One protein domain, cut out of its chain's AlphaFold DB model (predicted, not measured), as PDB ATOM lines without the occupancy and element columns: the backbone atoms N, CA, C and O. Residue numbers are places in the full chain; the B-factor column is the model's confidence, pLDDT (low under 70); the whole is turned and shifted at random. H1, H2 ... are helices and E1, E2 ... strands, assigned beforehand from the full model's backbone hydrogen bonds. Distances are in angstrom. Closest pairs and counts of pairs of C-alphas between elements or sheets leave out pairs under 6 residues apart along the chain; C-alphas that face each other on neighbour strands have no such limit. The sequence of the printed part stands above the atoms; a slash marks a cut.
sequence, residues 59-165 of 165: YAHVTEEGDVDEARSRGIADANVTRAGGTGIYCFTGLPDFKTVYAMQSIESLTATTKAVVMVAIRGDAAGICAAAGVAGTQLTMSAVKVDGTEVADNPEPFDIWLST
ATOM      1  N   TYR A  59     -46.699  -9.246  -0.731       93.00
ATOM      2  CA  TYR A  59     -46.223  -9.793  -1.999       93.00
ATOM      3  C   TYR A  59     -47.146  -9.420  -3.153       93.00
ATOM      4  O   TYR A  59     -48.321  -9.129  -2.934       93.00
ATOM      5  N   ALA A  60     -46.625  -9.449  -4.374       94.88
ATOM      6  CA  ALA A  60     -47.421  -9.264  -5.577       94.88
ATOM      7  C   ALA A  60     -46.922 -10.139  -6.714       94.88
ATOM      8  O   ALA A  60     -45.718 -10.372  -6.822       94.88
ATOM      9  N   HIS A  61     -47.844 -10.537  -7.577       94.25
ATOM     10  CA  HIS A  61     -47.532 -10.926  -8.940       94.25
ATOM     11  C   HIS A  61     -47.902  -9.765  -9.863       94.25
ATOM     12  O   HIS A  61     -49.047  -9.317  -9.844       94.25
ATOM     13  N   VAL A  62     -46.941  -9.277 -10.640       93.88
ATOM     14  CA  VAL A  62     -47.094  -8.123 -11.531       93.88
ATOM     15  C   VAL A  62     -46.968  -8.591 -12.977       93.88
ATOM     16  O   VAL A  62     -46.015  -9.297 -13.316       93.88
ATOM     17  N   THR A  63     -47.936  -8.222 -13.813       91.75
ATOM     18  CA  THR A  63     -47.952  -8.532 -15.248       91.75
ATOM     19  C   THR A  63     -46.973  -7.647 -16.021       91.75
ATOM     20  O   THR A  63     -46.389  -6.704 -15.486       91.75
ATOM     21  N   GLU A  64     -46.806  -7.940 -17.308       88.00
ATOM     22  CA  GLU A  64     -45.919  -7.208 -18.226       88.00
ATOM     23  C   GLU A  64     -46.352  -5.738 -18.408       88.00
ATOM     24  O   GLU A  64     -45.554  -4.832 -18.674       88.00
ATOM     25  N   GLU A  65     -47.646  -5.478 -18.243       88.31
ATOM     26  CA  GLU A  65     -48.270  -4.161 -18.331       88.31
ATOM     27  C   GLU A  65     -48.088  -3.338 -17.051       88.31
ATOM     28  O   GLU A  65     -48.185  -2.111 -17.097       88.31
ATOM     29  N   GLY A  66     -47.731  -3.988 -15.940       90.19
ATOM     30  CA  GLY A  66     -47.644  -3.369 -14.620       90.19
ATOM     31  C   GLY A  66     -48.908  -3.505 -13.783       90.19
ATOM     32  O   GLY A  66     -48.970  -2.882 -12.724       90.19
ATOM     33  N   ASP A  67     -49.865  -4.325 -14.219       93.44
ATOM     34  CA  ASP A  67     -51.049  -4.660 -13.435       93.44
ATOM     35  C   ASP A  67     -50.690  -5.715 -12.379       93.44
ATOM     36  O   ASP A  67     -49.829  -6.574 -12.581       93.44
ATOM     37  N   VAL A  68     -51.338  -5.660 -11.223       95.31
ATOM     38  CA  VAL A  68     -51.180  -6.603 -10.121       95.31
ATOM     39  C   VAL A  68     -52.276  -7.656 -10.209       95.31
ATOM     40  O   VAL A  68     -53.468  -7.370 -10.141       95.31
ATOM     41  N   ASP A  69     -51.884  -8.926 -10.275       93.94
ATOM     42  CA  ASP A  69     -52.836 -10.024 -10.131       93.94
ATOM     43  C   ASP A  69     -53.272 -10.117  -8.663       93.94
ATOM     44  O   ASP A  69     -52.619 -10.761  -7.835       93.94
ATOM     45  N   GLU A  70     -54.376  -9.448  -8.324       88.12
ATOM     46  CA  GLU A  70     -54.903  -9.376  -6.958       88.12
ATOM     47  C   GLU A  70     -55.208 -10.760  -6.361       88.12
ATOM     48  O   GLU A  70     -55.086 -10.949  -5.150       88.12
ATOM     49  N   ALA A  71     -55.543 -11.762  -7.186       89.00
ATOM     50  CA  ALA A  71     -55.805 -13.121  -6.714       89.00
ATOM     51  C   ALA A  71     -54.523 -13.843  -6.262       89.00
ATOM     52  O   ALA A  71     -54.584 -14.772  -5.450       89.00
ATOM     53  N   ARG A  72     -53.360 -13.407  -6.762       86.94
ATOM     54  CA  ARG A  72     -52.023 -13.909  -6.405       86.94
ATOM     55  C   ARG A  72     -51.182 -12.888  -5.638       86.94
ATOM     56  O   ARG A  72     -49.969 -13.057  -5.540       86.94
ATOM     57  N   SER A  73     -51.810 -11.876  -5.044       92.38
ATOM     58  CA  SER A  73     -51.115 -10.776  -4.370       92.38
ATOM     59  C   SER A  73     -51.690 -10.493  -2.984       92.38
ATOM     60  O   SER A  73     -52.806 -10.882  -2.643       92.38
ATOM     61  N   ARG A  74     -50.902  -9.826  -2.138       91.94
ATOM     62  CA  ARG A  74     -51.305  -9.400  -0.798       91.94
ATOM     63  C   ARG A  74     -50.564  -8.138  -0.379       91.94
ATOM     64  O   ARG A  74     -49.344  -8.138  -0.262       91.94
ATOM     65  N   GLY A  75     -51.315  -7.090  -0.042       90.81
ATOM     66  CA  GLY A  75     -50.762  -5.843   0.508       90.81
ATOM     67  C   GLY A  75     -50.092  -4.925  -0.520       90.81
ATOM     68  O   GLY A  75     -49.553  -3.894  -0.132       90.81
ATOM     69  N   ILE A  76     -50.143  -5.295  -1.798       94.38
ATOM     70  CA  ILE A  76     -49.784  -4.481  -2.959       94.38
ATOM     71  C   ILE A  76     -50.949  -4.634  -3.943       94.38
ATOM     72  O   ILE A  76     -51.393  -5.757  -4.176       94.38
ATOM     73  N   ALA A  77     -51.454  -3.521  -4.461       95.19
ATOM     74  CA  ALA A  77     -52.544  -3.445  -5.431       95.19
ATOM     75  C   ALA A  77     -52.100  -2.665  -6.678       95.19
ATOM     76  O   ALA A  77     -51.055  -2.015  -6.644       95.19
ATOM     77  N   ASP A  78     -52.913  -2.655  -7.738       95.62
ATOM     78  CA  ASP A  78     -52.639  -1.903  -8.978       95.62
ATOM     79  C   ASP A  78     -52.275  -0.446  -8.708       95.62
ATOM     80  O   ASP A  78     -51.302   0.078  -9.237       95.62
ATOM     81  N   ALA A  79     -53.004   0.202  -7.797       94.94
ATOM     82  CA  ALA A  79     -52.758   1.595  -7.430       94.94
ATOM     83  C   ALA A  79     -51.365   1.842  -6.818       94.94
ATOM     84  O   ALA A  79     -50.929   2.989  -6.732       94.94
ATOM     85  N   ASN A  80     -50.671   0.792  -6.367       96.38
ATOM     86  CA  ASN A  80     -49.307   0.890  -5.865       96.38
ATOM     87  C   ASN A  80     -48.262   0.834  -6.976       96.38
ATOM     88  O   ASN A  80     -47.121   1.196  -6.701       96.38
ATOM     89  N   VAL A  81     -48.603   0.381  -8.182       95.50
ATOM     90  CA  VAL A  81     -47.648   0.115  -9.260       95.50
ATOM     91  C   VAL A  81     -47.887   1.084 -10.409       95.50
ATOM     92  O   VAL A  81     -49.004   1.344 -10.837       95.50
ATOM     93  N   THR A  82     -46.815   1.672 -10.923       93.69
ATOM     94  CA  THR A  82     -46.860   2.472 -12.147       93.69
ATOM     95  C   THR A  82     -45.719   2.051 -13.047       93.69
ATOM     96  O   THR A  82     -44.556   2.142 -12.657       93.69
ATOM     97  N   ARG A  83     -46.033   1.604 -14.262       90.75
ATOM     98  CA  ARG A  83     -45.017   1.318 -15.274       90.75
ATOM     99  C   ARG A  83     -44.510   2.628 -15.877       90.75
ATOM    100  O   ARG A  83     -45.283   3.416 -16.420       90.75
ATOM    101  N   ALA A  84     -43.210   2.879 -15.764       86.69
ATOM    102  CA  ALA A  84     -42.593   4.123 -16.208       86.69
ATOM    103  C   ALA A  84     -42.074   4.016 -17.645       86.69
ATOM    104  O   ALA A  84     -41.369   3.076 -17.998       86.69
ATOM    105  N   GLY A  85     -42.395   5.011 -18.477       70.81
ATOM    106  CA  GLY A  85     -41.738   5.223 -19.774       70.81
ATOM    107  C   GLY A  85     -41.946   4.129 -20.827       70.81
ATOM    108  O   GLY A  85     -41.215   4.111 -21.810       70.81
ATOM    109  N   GLY A  86     -42.908   3.218 -20.635       69.38
ATOM    110  CA  GLY A  86     -43.134   2.083 -21.536       69.38
ATOM    111  C   GLY A  86     -42.025   1.024 -21.510       69.38
ATOM    112  O   GLY A  86     -42.112   0.050 -22.247       69.38
ATOM    113  N   THR A  87     -41.018   1.162 -20.648       73.69
ATOM    114  CA  THR A  87     -39.896   0.224 -20.532       73.69
ATOM    115  C   THR A  87     -40.181  -0.860 -19.490       73.69
ATOM    116  O   THR A  87     -41.261  -0.904 -18.891       73.69
ATOM    117  N   GLY A  88     -39.213  -1.753 -19.260       84.19
ATOM    118  CA  GLY A  88     -39.229  -2.753 -18.191       84.19
ATOM    119  C   GLY A  88     -39.071  -2.206 -16.768       84.19
ATOM    120  O   GLY A  88     -38.476  -2.891 -15.936       84.19
ATOM    121  N   ILE A  89     -39.543  -0.983 -16.497       90.00
ATOM    122  CA  ILE A  89     -39.362  -0.270 -15.229       90.00
ATOM    123  C   ILE A  89     -40.707  -0.054 -14.542       90.00
ATOM    124  O   ILE A  89     -41.638   0.517 -15.112       90.00
ATOM    125  N   TYR A  90     -40.769  -0.453 -13.278       93.06
ATOM    126  CA  TYR A  90     -41.959  -0.394 -12.445       93.06
ATOM    127  C   TYR A  90     -41.674   0.380 -11.165       93.06
ATOM    128  O   TYR A  90     -40.738   0.083 -10.420       93.06
ATOM    129  N   CYS A  91     -42.515   1.367 -10.904       94.69
ATOM    130  CA  CYS A  91     -42.408   2.292  -9.795       94.69
ATOM    131  C   CYS A  91     -43.465   1.948  -8.756       94.69
ATOM    132  O   CYS A  91     -44.658   2.033  -9.041       94.69
ATOM    133  N   PHE A  92     -43.032   1.587  -7.552       96.12
ATOM    134  CA  PHE A  92     -43.928   1.229  -6.463       96.12
ATOM    135  C   PHE A  92     -44.062   2.375  -5.454       96.12
ATOM    136  O   PHE A  92     -43.067   2.912  -4.952       96.12
ATOM    137  N   THR A  93     -45.305   2.719  -5.130       96.06
ATOM    138  CA  THR A  93     -45.692   3.772  -4.179       96.06
ATOM    139  C   THR A  93     -46.730   3.244  -3.187       96.06
ATOM    140  O   THR A  93     -47.390   2.238  -3.439       96.06
ATOM    141  N   GLY A  94     -46.882   3.898  -2.033       95.19
ATOM    142  CA  GLY A  94     -47.862   3.503  -1.013       95.19
ATOM    143  C   GLY A  94     -47.617   2.121  -0.389       95.19
ATOM    144  O   GLY A  94     -48.549   1.508   0.125       95.19
ATOM    145  N   LEU A  95     -46.381   1.622  -0.447       93.50
ATOM    146  CA  LEU A  95     -45.964   0.368   0.163       93.50
ATOM    147  C   LEU A  95     -45.862   0.504   1.693       93.50
ATOM    148  O   LEU A  95     -45.443   1.557   2.191       93.50
ATOM    149  N   PRO A  96     -46.174  -0.562   2.453       90.75
ATOM    150  CA  PRO A  96     -45.885  -0.613   3.883       90.75
ATOM    151  C   PRO A  96     -44.374  -0.601   4.139       90.75
ATOM    152  O   PRO A  96     -43.589  -0.925   3.250       90.75
ATOM    153  N   ASP A  97     -43.954  -0.283   5.364       89.62
ATOM    154  CA  ASP A  97     -42.539  -0.328   5.741       89.62
ATOM    155  C   ASP A  97     -41.942  -1.731   5.538       89.62
ATOM    156  O   ASP A  97     -42.483  -2.737   5.998       89.62
ATOM    157  N   PHE A  98     -40.783  -1.793   4.880       88.94
ATOM    158  CA  PHE A  98     -40.048  -3.029   4.609       88.94
ATOM    159  C   PHE A  98     -38.541  -2.821   4.801       88.94
ATOM    160  O   PHE A  98     -38.023  -1.705   4.703       88.94
ATOM    161  N   LYS A  99     -37.785  -3.896   5.034       88.38
ATOM    162  CA  LYS A  99     -36.312  -3.922   5.122       88.38
ATOM    163  C   LYS A  99     -35.645  -4.658   3.969       88.38
ATOM    164  O   LYS A  99     -34.581  -4.235   3.529       88.38
ATOM    165  N   THR A 100     -36.264  -5.715   3.460       88.44
ATOM    166  CA  THR A 100     -35.733  -6.489   2.335       88.44
ATOM    167  C   THR A 100     -36.784  -6.650   1.252       88.44
ATOM    168  O   THR A 100     -37.989  -6.602   1.511       88.44
ATOM    169  N   VAL A 101     -36.299  -6.792   0.024       91.31
ATOM    170  CA  VAL A 101     -37.091  -7.031  -1.175       91.31
ATOM    171  C   VAL A 101     -36.494  -8.227  -1.897       91.31
ATOM    172  O   VAL A 101     -35.274  -8.339  -2.024       91.31
ATOM    173  N   TYR A 102     -37.364  -9.114  -2.348       90.12
ATOM    174  CA  TYR A 102     -37.026 -10.210  -3.239       90.12
ATOM    175  C   TYR A 102     -37.908 -10.087  -4.466       90.12
ATOM    176  O   TYR A 102     -39.098  -9.821  -4.327       90.12
ATOM    177  N   ALA A 103     -37.336 -10.287  -5.644       90.31
ATOM    178  CA  ALA A 103     -38.089 -10.330  -6.880       90.31
ATOM    179  C   ALA A 103     -37.586 -11.477  -7.744       90.31
ATOM    180  O   ALA A 103     -36.389 -11.768  -7.768       90.31
ATOM    181  N   MET A 104     -38.508 -12.126  -8.441       87.06
ATOM    182  CA  MET A 104     -38.213 -13.229  -9.337       87.06
ATOM    183  C   MET A 104     -39.048 -13.059 -10.595       87.06
ATOM    184  O   MET A 104     -40.266 -12.953 -10.520       87.06
ATOM    185  N   GLN A 105     -38.387 -13.030 -11.745       86.88
ATOM    186  CA  GLN A 105     -39.092 -13.036 -13.017       86.88
ATOM    187  C   GLN A 105     -39.554 -14.454 -13.340       86.88
ATOM    188  O   GLN A 105     -38.791 -15.408 -13.167       86.88
ATOM    189  N   SER A 106     -40.785 -14.585 -13.821       81.25
ATOM    190  CA  SER A 106     -41.209 -15.785 -14.534       81.25
ATOM    191  C   SER A 106     -40.577 -15.711 -15.917       81.25
ATOM    192  O   SER A 106     -40.796 -14.728 -16.602       81.25
ATOM    193  N   ILE A 107     -39.724 -16.673 -16.275       71.75
ATOM    194  CA  ILE A 107     -39.089 -16.729 -17.598       71.75
ATOM    195  C   ILE A 107     -39.629 -17.962 -18.321       71.75
ATOM    196  O   ILE A 107     -39.256 -19.087 -17.977       71.75
ATOM    197  N   GLU A 108     -40.501 -17.767 -19.304       63.00
ATOM    198  CA  GLU A 108     -41.104 -18.841 -20.093       63.00
ATOM    199  C   GLU A 108     -40.171 -19.329 -21.208       63.00
ATOM    200  O   GLU A 108     -40.180 -20.518 -21.543       63.00
ATOM    201  N   SER A 109     -39.309 -18.467 -21.768       57.28
ATOM    202  CA  SER A 109     -38.309 -18.916 -22.744       57.28
ATOM    203  C   SER A 109     -37.102 -17.977 -22.869       57.28
ATOM    204  O   SER A 109     -37.207 -16.830 -23.304       57.28
ATOM    205  N   LEU A 110     -35.905 -18.505 -22.593       59.91
ATOM    206  CA  LEU A 110     -34.657 -17.851 -22.984       59.91
ATOM    207  C   LEU A 110     -34.405 -18.122 -24.472       59.91
ATOM    208  O   LEU A 110     -34.028 -19.227 -24.868       59.91
ATOM    209  N   THR A 111     -34.611 -17.114 -25.316       60.25
ATOM    210  CA  THR A 111     -34.182 -17.176 -26.721       60.25
ATOM    211  C   THR A 111     -32.658 -17.061 -26.814       60.25
ATOM    212  O   THR A 111     -32.016 -16.469 -25.951       60.25
ATOM    213  N   ALA A 112     -32.040 -17.577 -27.884       54.53
ATOM    214  CA  ALA A 112     -30.580 -17.516 -28.070       54.53
ATOM    215  C   ALA A 112     -30.003 -16.079 -28.047       54.53
ATOM    216  O   ALA A 112     -28.815 -15.880 -27.789       54.53
ATOM    217  N   THR A 113     -30.844 -15.077 -28.308       55.72
ATOM    218  CA  THR A 113     -30.539 -13.642 -28.242       55.72
ATOM    219  C   THR A 113     -30.743 -13.029 -26.853       55.72
ATOM    220  O   THR A 113     -30.143 -11.995 -26.562       55.72
ATOM    221  N   THR A 114     -31.523 -13.660 -25.974       61.72
ATOM    222  CA  THR A 114     -31.806 -13.184 -24.614       61.72
ATOM    223  C   THR A 114     -31.043 -14.054 -23.624       61.72
ATOM    224  O   THR A 114     -31.510 -15.098 -23.185       61.72
ATOM    225  N   LYS A 115     -29.808 -13.647 -23.312       59.38
ATOM    226  CA  LYS A 115     -28.863 -14.478 -22.546       59.38
ATOM    227  C   LYS A 115     -29.292 -14.718 -21.095       59.38
ATOM    228  O   LYS A 115     -28.966 -15.765 -20.550       59.38
ATOM    229  N   ALA A 116     -29.985 -13.749 -20.497       67.94
ATOM    230  CA  ALA A 116     -30.741 -13.830 -19.247       67.94
ATOM    231  C   ALA A 116     -31.266 -12.427 -18.907       67.94
ATOM    232  O   ALA A 116     -30.606 -11.430 -19.224       67.94
ATOM    233  N   VAL A 117     -32.428 -12.365 -18.262       75.06
ATOM    234  CA  VAL A 117     -32.999 -11.143 -17.686       75.06
ATOM    235  C   VAL A 117     -33.035 -11.318 -16.170       75.06
ATOM    236  O   VAL A 117     -33.305 -12.407 -15.666       75.06
ATOM    237  N   VAL A 118     -32.682 -10.262 -15.443       82.00
ATOM    238  CA  VAL A 118     -32.734 -10.204 -13.985       82.00
ATOM    239  C   VAL A 118     -33.630  -9.054 -13.553       82.00
ATOM    240  O   VAL A 118     -33.628  -7.989 -14.171       82.00
ATOM    241  N   MET A 119     -34.362  -9.260 -12.460       87.56
ATOM    242  CA  MET A 119     -35.105  -8.190 -11.801       87.56
ATOM    243  C   MET A 119     -34.207  -7.518 -10.773       87.56
ATOM    244  O   MET A 119     -33.772  -8.138  -9.802       87.56
ATOM    245  N   VAL A 120     -33.932  -6.237 -10.987       88.06
ATOM    246  CA  VAL A 120     -33.171  -5.400 -10.063       88.06
ATOM    247  C   VAL A 120     -34.144  -4.570  -9.240       88.06
ATOM    248  O   VAL A 120     -35.047  -3.946  -9.789       88.06
ATOM    249  N   ALA A 121     -33.942  -4.562  -7.925       90.56
ATOM    250  CA  ALA A 121     -34.761  -3.835  -6.966       90.56
ATOM    251  C   ALA A 121     -33.946  -2.700  -6.326       90.56
ATOM    252  O   ALA A 121     -32.922  -2.953  -5.689       90.56
ATOM    253  N   ILE A 122     -34.403  -1.455  -6.469       89.25
ATOM    254  CA  ILE A 122     -33.747  -0.255  -5.935       89.25
ATOM    255  C   ILE A 122     -34.701   0.430  -4.961       89.25
ATOM    256  O   ILE A 122     -35.811   0.809  -5.322       89.25
ATOM    257  N   ARG A 123     -34.285   0.582  -3.701       89.38
ATOM    258  CA  ARG A 123     -35.093   1.264  -2.684       89.38
ATOM    259  C   ARG A 123     -35.013   2.780  -2.864       89.38
ATOM    260  O   ARG A 123     -33.927   3.346  -2.777       89.38
ATOM    261  N   GLY A 124     -36.182   3.409  -2.965       82.69
ATOM    262  CA  GLY A 124     -36.353   4.843  -3.182       82.69
ATOM    263  C   GLY A 124     -36.000   5.267  -4.607       82.69
ATOM    264  O   GLY A 124     -35.200   4.613  -5.271       82.69
ATOM    265  N   ASP A 125     -36.589   6.372  -5.069       75.44
ATOM    266  CA  ASP A 125     -36.276   6.904  -6.400       75.44
ATOM    267  C   ASP A 125     -36.439   8.425  -6.515       75.44
ATOM    268  O   ASP A 125     -37.193   8.945  -7.331       75.44
ATOM    269  N   ALA A 126     -35.756   9.175  -5.648       65.62
ATOM    270  CA  ALA A 126     -35.925  10.629  -5.578       65.62
ATOM    271  C   ALA A 126     -35.410  11.391  -6.822       65.62
ATOM    272  O   ALA A 126     -35.771  12.551  -7.006       65.62
ATOM    273  N   ALA A 127     -34.559  10.774  -7.648       72.94
ATOM    274  CA  ALA A 127     -33.952  11.415  -8.820       72.94
ATOM    275  C   ALA A 127     -33.693  10.465 -10.004       72.94
ATOM    276  O   ALA A 127     -33.050  10.871 -10.972       72.94
ATOM    277  N   GLY A 128     -34.120   9.204  -9.930       81.62
ATOM    278  CA  GLY A 128     -33.967   8.249 -11.021       81.62
ATOM    279  C   GLY A 128     -35.201   8.203 -11.915       81.62
ATOM    280  O   GLY A 128     -35.912   9.197 -12.094       81.62
ATOM    281  N   ILE A 129     -35.415   7.053 -12.550       85.31
ATOM    282  CA  ILE A 129     -36.314   6.939 -13.700       85.31
ATOM    283  C   ILE A 129     -37.780   7.144 -13.307       85.31
ATOM    284  O   ILE A 129     -38.512   7.784 -14.059       85.31
ATOM    285  N   CYS A 130     -38.210   6.706 -12.122       90.69
ATOM    286  CA  CYS A 130     -39.577   6.940 -11.660       90.69
ATOM    287  C   CYS A 130     -39.849   8.424 -11.415       90.69
ATOM    288  O   CYS A 130     -40.892   8.927 -11.831       90.69
ATOM    289  N   ALA A 131     -38.890   9.154 -10.836       88.88
ATOM    290  CA  ALA A 131     -39.000  10.604 -10.700       88.88
ATOM    291  C   ALA A 131     -39.024  11.306 -12.067       88.88
ATOM    292  O   ALA A 131     -39.859  12.185 -12.284       88.88
ATOM    293  N   ALA A 132     -38.160  10.901 -13.006       88.31
ATOM    294  CA  ALA A 132     -38.145  11.446 -14.366       88.31
ATOM    295  C   ALA A 132     -39.451  11.157 -15.134       88.31
ATOM    296  O   ALA A 132     -39.886  11.978 -15.939       88.31
ATOM    297  N   ALA A 133     -40.101  10.028 -14.842       88.25
ATOM    298  CA  ALA A 133     -41.419   9.662 -15.353       88.25
ATOM    299  C   ALA A 133     -42.586  10.342 -14.608       88.25
ATOM    300  O   ALA A 133     -43.745  10.108 -14.945       88.25
ATOM    301  N   GLY A 134     -42.309  11.188 -13.610       89.75
ATOM    302  CA  GLY A 134     -43.323  11.932 -12.858       89.75
ATOM    303  C   GLY A 134     -44.012  11.141 -11.743       89.75
ATOM    304  O   GLY A 134     -44.992  11.625 -11.176       89.75
ATOM    305  N   VAL A 135     -43.513   9.953 -11.391       90.94
ATOM    306  CA  VAL A 135     -44.042   9.144 -10.287       90.94
ATOM    307  C   VAL A 135     -43.433   9.634  -8.974       90.94
ATOM    308  O   VAL A 135     -42.337   9.246  -8.573       90.94
ATOM    309  N   ALA A 136     -44.134  10.544  -8.302       89.88
ATOM    310  CA  ALA A 136     -43.695  11.069  -7.016       89.88
ATOM    311  C   ALA A 136     -43.855  10.032  -5.889       89.88
ATOM    312  O   ALA A 136     -44.798   9.244  -5.871       89.88
ATOM    313  N   GLY A 137     -42.959  10.077  -4.899       90.69
ATOM    314  CA  GLY A 137     -43.075   9.249  -3.692       90.69
ATOM    315  C   GLY A 137     -42.732   7.770  -3.890       90.69
ATOM    316  O   GLY A 137     -43.120   6.948  -3.062       90.69
ATOM    317  N   THR A 138     -42.007   7.418  -4.955       94.38
ATOM    318  CA  THR A 138     -41.538   6.047  -5.192       94.38
ATOM    319  C   THR A 138     -40.685   5.539  -4.033       94.38
ATOM    320  O   THR A 138     -39.650   6.112  -3.683       94.38
ATOM    321  N   GLN A 139     -41.127   4.427  -3.447       95.00
ATOM    322  CA  GLN A 139     -40.442   3.726  -2.359       95.00
ATOM    323  C   GLN A 139     -39.579   2.574  -2.875       95.00
ATOM    324  O   GLN A 139     -38.620   2.177  -2.210       95.00
ATOM    325  N   LEU A 140     -39.905   2.038  -4.051       94.38
ATOM    326  CA  LEU A 140     -39.166   0.960  -4.691       94.38
ATOM    327  C   LEU A 140     -39.278   1.077  -6.213       94.38
ATOM    328  O   LEU A 140     -40.379   1.198  -6.741       94.38
ATOM    329  N   THR A 141     -38.147   0.972  -6.898       93.62
ATOM    330  CA  THR A 141     -38.065   0.838  -8.354       93.62
ATOM    331  C   THR A 141     -37.633  -0.580  -8.693       93.62
ATOM    332  O   THR A 141     -36.628  -1.071  -8.173       93.62
ATOM    333  N   MET A 142     -38.391  -1.241  -9.560       92.38
ATOM    334  CA  MET A 142     -38.068  -2.549 -10.121       92.38
ATOM    335  C   MET A 142     -37.717  -2.387 -11.594       92.38
ATOM    336  O   MET A 142     -38.461  -1.742 -12.325       92.38
ATOM    337  N   SER A 143     -36.614  -2.985 -12.036       89.56
ATOM    338  CA  SER A 143     -36.192  -2.941 -13.437       89.56
ATOM    339  C   SER A 143     -35.839  -4.330 -13.947       89.56
ATOM    340  O   SER A 143     -35.042  -5.033 -13.325       89.56
ATOM    341  N   ALA A 144     -36.377  -4.692 -15.109       86.50
ATOM    342  CA  ALA A 144     -35.917  -5.831 -15.889       86.50
ATOM    343  C   ALA A 144     -34.660  -5.431 -16.677       86.50
ATOM    344  O   ALA A 144     -34.691  -4.528 -17.517       86.50
ATOM    345  N   VAL A 145     -33.539  -6.091 -16.396       83.50
ATOM    346  CA  VAL A 145     -32.237  -5.784 -17.004       83.50
ATOM    347  C   VAL A 145     -31.648  -7.058 -17.588       83.50
ATOM    348  O   VAL A 145     -31.690  -8.118 -16.968       83.50
ATOM    349  N   LYS A 146     -31.077  -6.980 -18.787       79.56
ATOM    350  CA  LYS A 146     -30.300  -8.081 -19.357       79.56
ATOM    351  C   LYS A 146     -28.999  -8.258 -18.574       79.56
ATOM    352  O   LYS A 146     -28.475  -7.317 -17.990       79.56
ATOM    353  N   VAL A 147     -28.413  -9.454 -18.603       75.56
ATOM    354  CA  VAL A 147     -27.133  -9.717 -17.905       75.56
ATOM    355  C   VAL A 147     -25.965  -8.849 -18.406       75.56
ATOM    356  O   VAL A 147     -24.996  -8.656 -17.680       75.56
ATOM    357  N   ASP A 148     -26.056  -8.273 -19.609       77.31
ATOM    358  CA  ASP A 148     -25.089  -7.281 -20.105       77.31
ATOM    359  C   ASP A 148     -25.306  -5.853 -19.554       77.31
ATOM    360  O   ASP A 148     -24.565  -4.940 -19.913       77.31
ATOM    361  N   GLY A 149     -26.287  -5.664 -18.667       71.50
ATOM    362  CA  GLY A 149     -26.615  -4.392 -18.027       71.50
ATOM    363  C   GLY A 149     -27.557  -3.503 -18.836       71.50
ATOM    364  O   GLY A 149     -27.889  -2.413 -18.375       71.50
ATOM    365  N   THR A 150     -27.996  -3.932 -20.022       77.75
ATOM    366  CA  THR A 150     -28.942  -3.151 -20.830       77.75
ATOM    367  C   THR A 150     -30.381  -3.351 -20.359       77.75
ATOM    368  O   THR A 150     -30.799  -4.466 -20.041       77.75
ATOM    369  N   GLU A 151     -31.155  -2.268 -20.305       71.94
ATOM    370  CA  GLU A 151     -32.574  -2.333 -19.952       71.94
ATOM    371  C   GLU A 151     -33.379  -3.087 -21.015       71.94
ATOM    372  O   GLU A 151     -33.097  -3.034 -22.220       71.94
ATOM    373  N   VAL A 152     -34.405  -3.806 -20.563       74.19
ATOM    374  CA  VAL A 152     -35.373  -4.436 -21.458       74.19
ATOM    375  C   VAL A 152     -36.360  -3.360 -21.910       74.19
ATOM    376  O   VAL A 152     -37.180  -2.882 -21.128       74.19
ATOM    377  N   ALA A 153     -36.227  -2.939 -23.171       65.31
ATOM    378  CA  ALA A 153     -37.014  -1.847 -23.739       65.31
ATOM    379  C   ALA A 153     -38.496  -2.210 -23.926       65.31
ATOM    380  O   ALA A 153     -39.335  -1.341 -23.729       65.31
ATOM    381  N   ASP A 154     -38.815  -3.477 -24.215       62.84
ATOM    382  CA  ASP A 154     -40.179  -3.923 -24.506       62.84
ATOM    383  C   ASP A 154     -40.484  -5.273 -23.844       62.84
ATOM    384  O   ASP A 154     -39.652  -6.181 -23.856       62.84
ATOM    385  N   ASN A 155     -41.699  -5.385 -23.306       60.25
ATOM    386  CA  ASN A 155     -42.315  -6.608 -22.788       60.25
ATOM    387  C   ASN A 155     -41.500  -7.385 -21.732       60.25
ATOM    388  O   ASN A 155     -41.119  -8.534 -21.963       60.25
ATOM    389  N   PRO A 156     -41.183  -6.770 -20.578       73.81
ATOM    390  CA  PRO A 156     -40.701  -7.540 -19.431       73.81
ATOM    391  C   PRO A 156     -41.689  -8.664 -19.088       73.81
ATOM    392  O   PRO A 156     -42.859  -8.384 -18.864       73.81
ATOM    393  N   GLU A 157     -41.217  -9.908 -18.990       85.19
ATOM    394  CA  GLU A 157     -42.071 -11.013 -18.539       85.19
ATOM    395  C   GLU A 157     -42.618 -10.757 -17.120       85.19
ATOM    396  O   GLU A 157     -41.960 -10.035 -16.345       85.19
ATOM    397  N   PRO A 158     -43.769 -11.358 -16.748       90.00
ATOM    398  CA  PRO A 158     -44.364 -11.182 -15.433       90.00
ATOM    399  C   PRO A 158     -43.386 -11.556 -14.324       90.00
ATOM    400  O   PRO A 158     -42.531 -12.435 -14.471       90.00
ATOM    401  N   PHE A 159     -43.520 -10.918 -13.170       91.44
ATOM    402  CA  PHE A 159     -42.631 -11.174 -12.046       91.44
ATOM    403  C   PHE A 159     -43.377 -11.198 -10.723       91.44
ATOM    404  O   PHE A 159     -44.404 -10.554 -10.532       91.44
ATOM    405  N   ASP A 160     -42.807 -11.935  -9.785       92.38
ATOM    406  CA  ASP A 160     -43.244 -11.963  -8.406       92.38
ATOM    407  C   ASP A 160     -42.314 -11.092  -7.557       92.38
ATOM    408  O   ASP A 160     -41.093 -11.070  -7.755       92.38
ATOM    409  N   ILE A 161     -42.884 -10.386  -6.586       93.25
ATOM    410  CA  ILE A 161     -42.166  -9.571  -5.609       93.25
ATOM    411  C   ILE A 161     -42.640  -9.895  -4.195       93.25
ATOM    412  O   ILE A 161     -43.827 -10.076  -3.942       93.25
ATOM    413  N   TRP A 162     -41.704  -9.899  -3.246       93.31
ATOM    414  CA  TRP A 162     -41.963 -10.073  -1.824       93.31
ATOM    415  C   TRP A 162     -41.223  -9.027  -0.996       93.31
ATOM    416  O   TRP A 162     -40.018  -8.823  -1.168       93.31
ATOM    417  N   LEU A 163     -41.928  -8.414  -0.046       91.19
ATOM    418  CA  LEU A 163     -41.370  -7.455   0.904       91.19
ATOM    419  C   LEU A 163     -41.353  -8.067   2.309       91.19
ATOM    420  O   LEU A 163     -42.343  -8.642   2.769       91.19
ATOM    421  N   SER A 164     -40.228  -7.928   3.010       86.25
ATOM    422  CA  SER A 164     -40.086  -8.372   4.404       86.25
ATOM    423  C   SER A 164     -39.549  -7.258   5.290       86.25
ATOM    424  O   SER A 164     -38.731  -6.446   4.864       86.25
ATOM    425  N   THR A 165     -40.012  -7.240   6.538       81.44
ATOM    426  CA  THR A 165     -39.589  -6.339   7.626       81.44
ATOM    427  C   THR A 165     -38.363  -6.831   8.376       81.44
ATOM    428  O   THR A 165     -38.085  -8.046   8.320       81.44
TER     429      THR A 165
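AT A GLANCE: This is residues 59 to 165 of the 165 residues of an uncharacterized protein of Solirubrobacterales bacterium (UniProt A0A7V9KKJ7). A small sandwich with little regular structure: the twisted sheet E2-E3-E6-E5 faces the sheet E1-E7-E4, with short helix H1 over its other face. Named elements hold 42 of 107 printed residues, mostly strand, in the order E1 E2 E3 E4 E5 H1 E6 E7; both sheets are antiparallel. It is compact, radius of gyration of the C-alphas 13.0 A, spanning 39 by 31 by 23 A.

HOW THE PARTS SIT: E1, residues 59 to 62, and E4, residues 100 to 105, neighbour E7, residues 159 to 164; within hydrogen-bond range are N 60 and O 161, 2.9 A, and N 102 and O 162, 2.9 A. E2, residues 81 to 84, and E3, residues 89 to 92, form a hairpin, with N 82 and O 91 at 2.9 A. E6, residues 140 to 146, neighbours E3, N 90 and O 142 at 2.8 A, and E5, residues 117 to 123, N 120 and O 143 at 2.9 A. H1, residues 129 to 132, is on this sheet, height 8.8 A; its one O i to N i+3 pair is within range.

IN THESE COORDINATES: E1 begins at C-alpha 59 (-46.223, -9.793, -1.999); E7 ends at C-alpha 164 (-40.086, -8.372, 4.404). E5 measures 19.6 A, E6 19.4 A.

THE WHOLE: The printed part has no cut. Links E1 to E2, E4 to E5 and E6 to E7 are long. pLDDT is under 70 at residues 86, 108 to 116, 126 and 153 to 155.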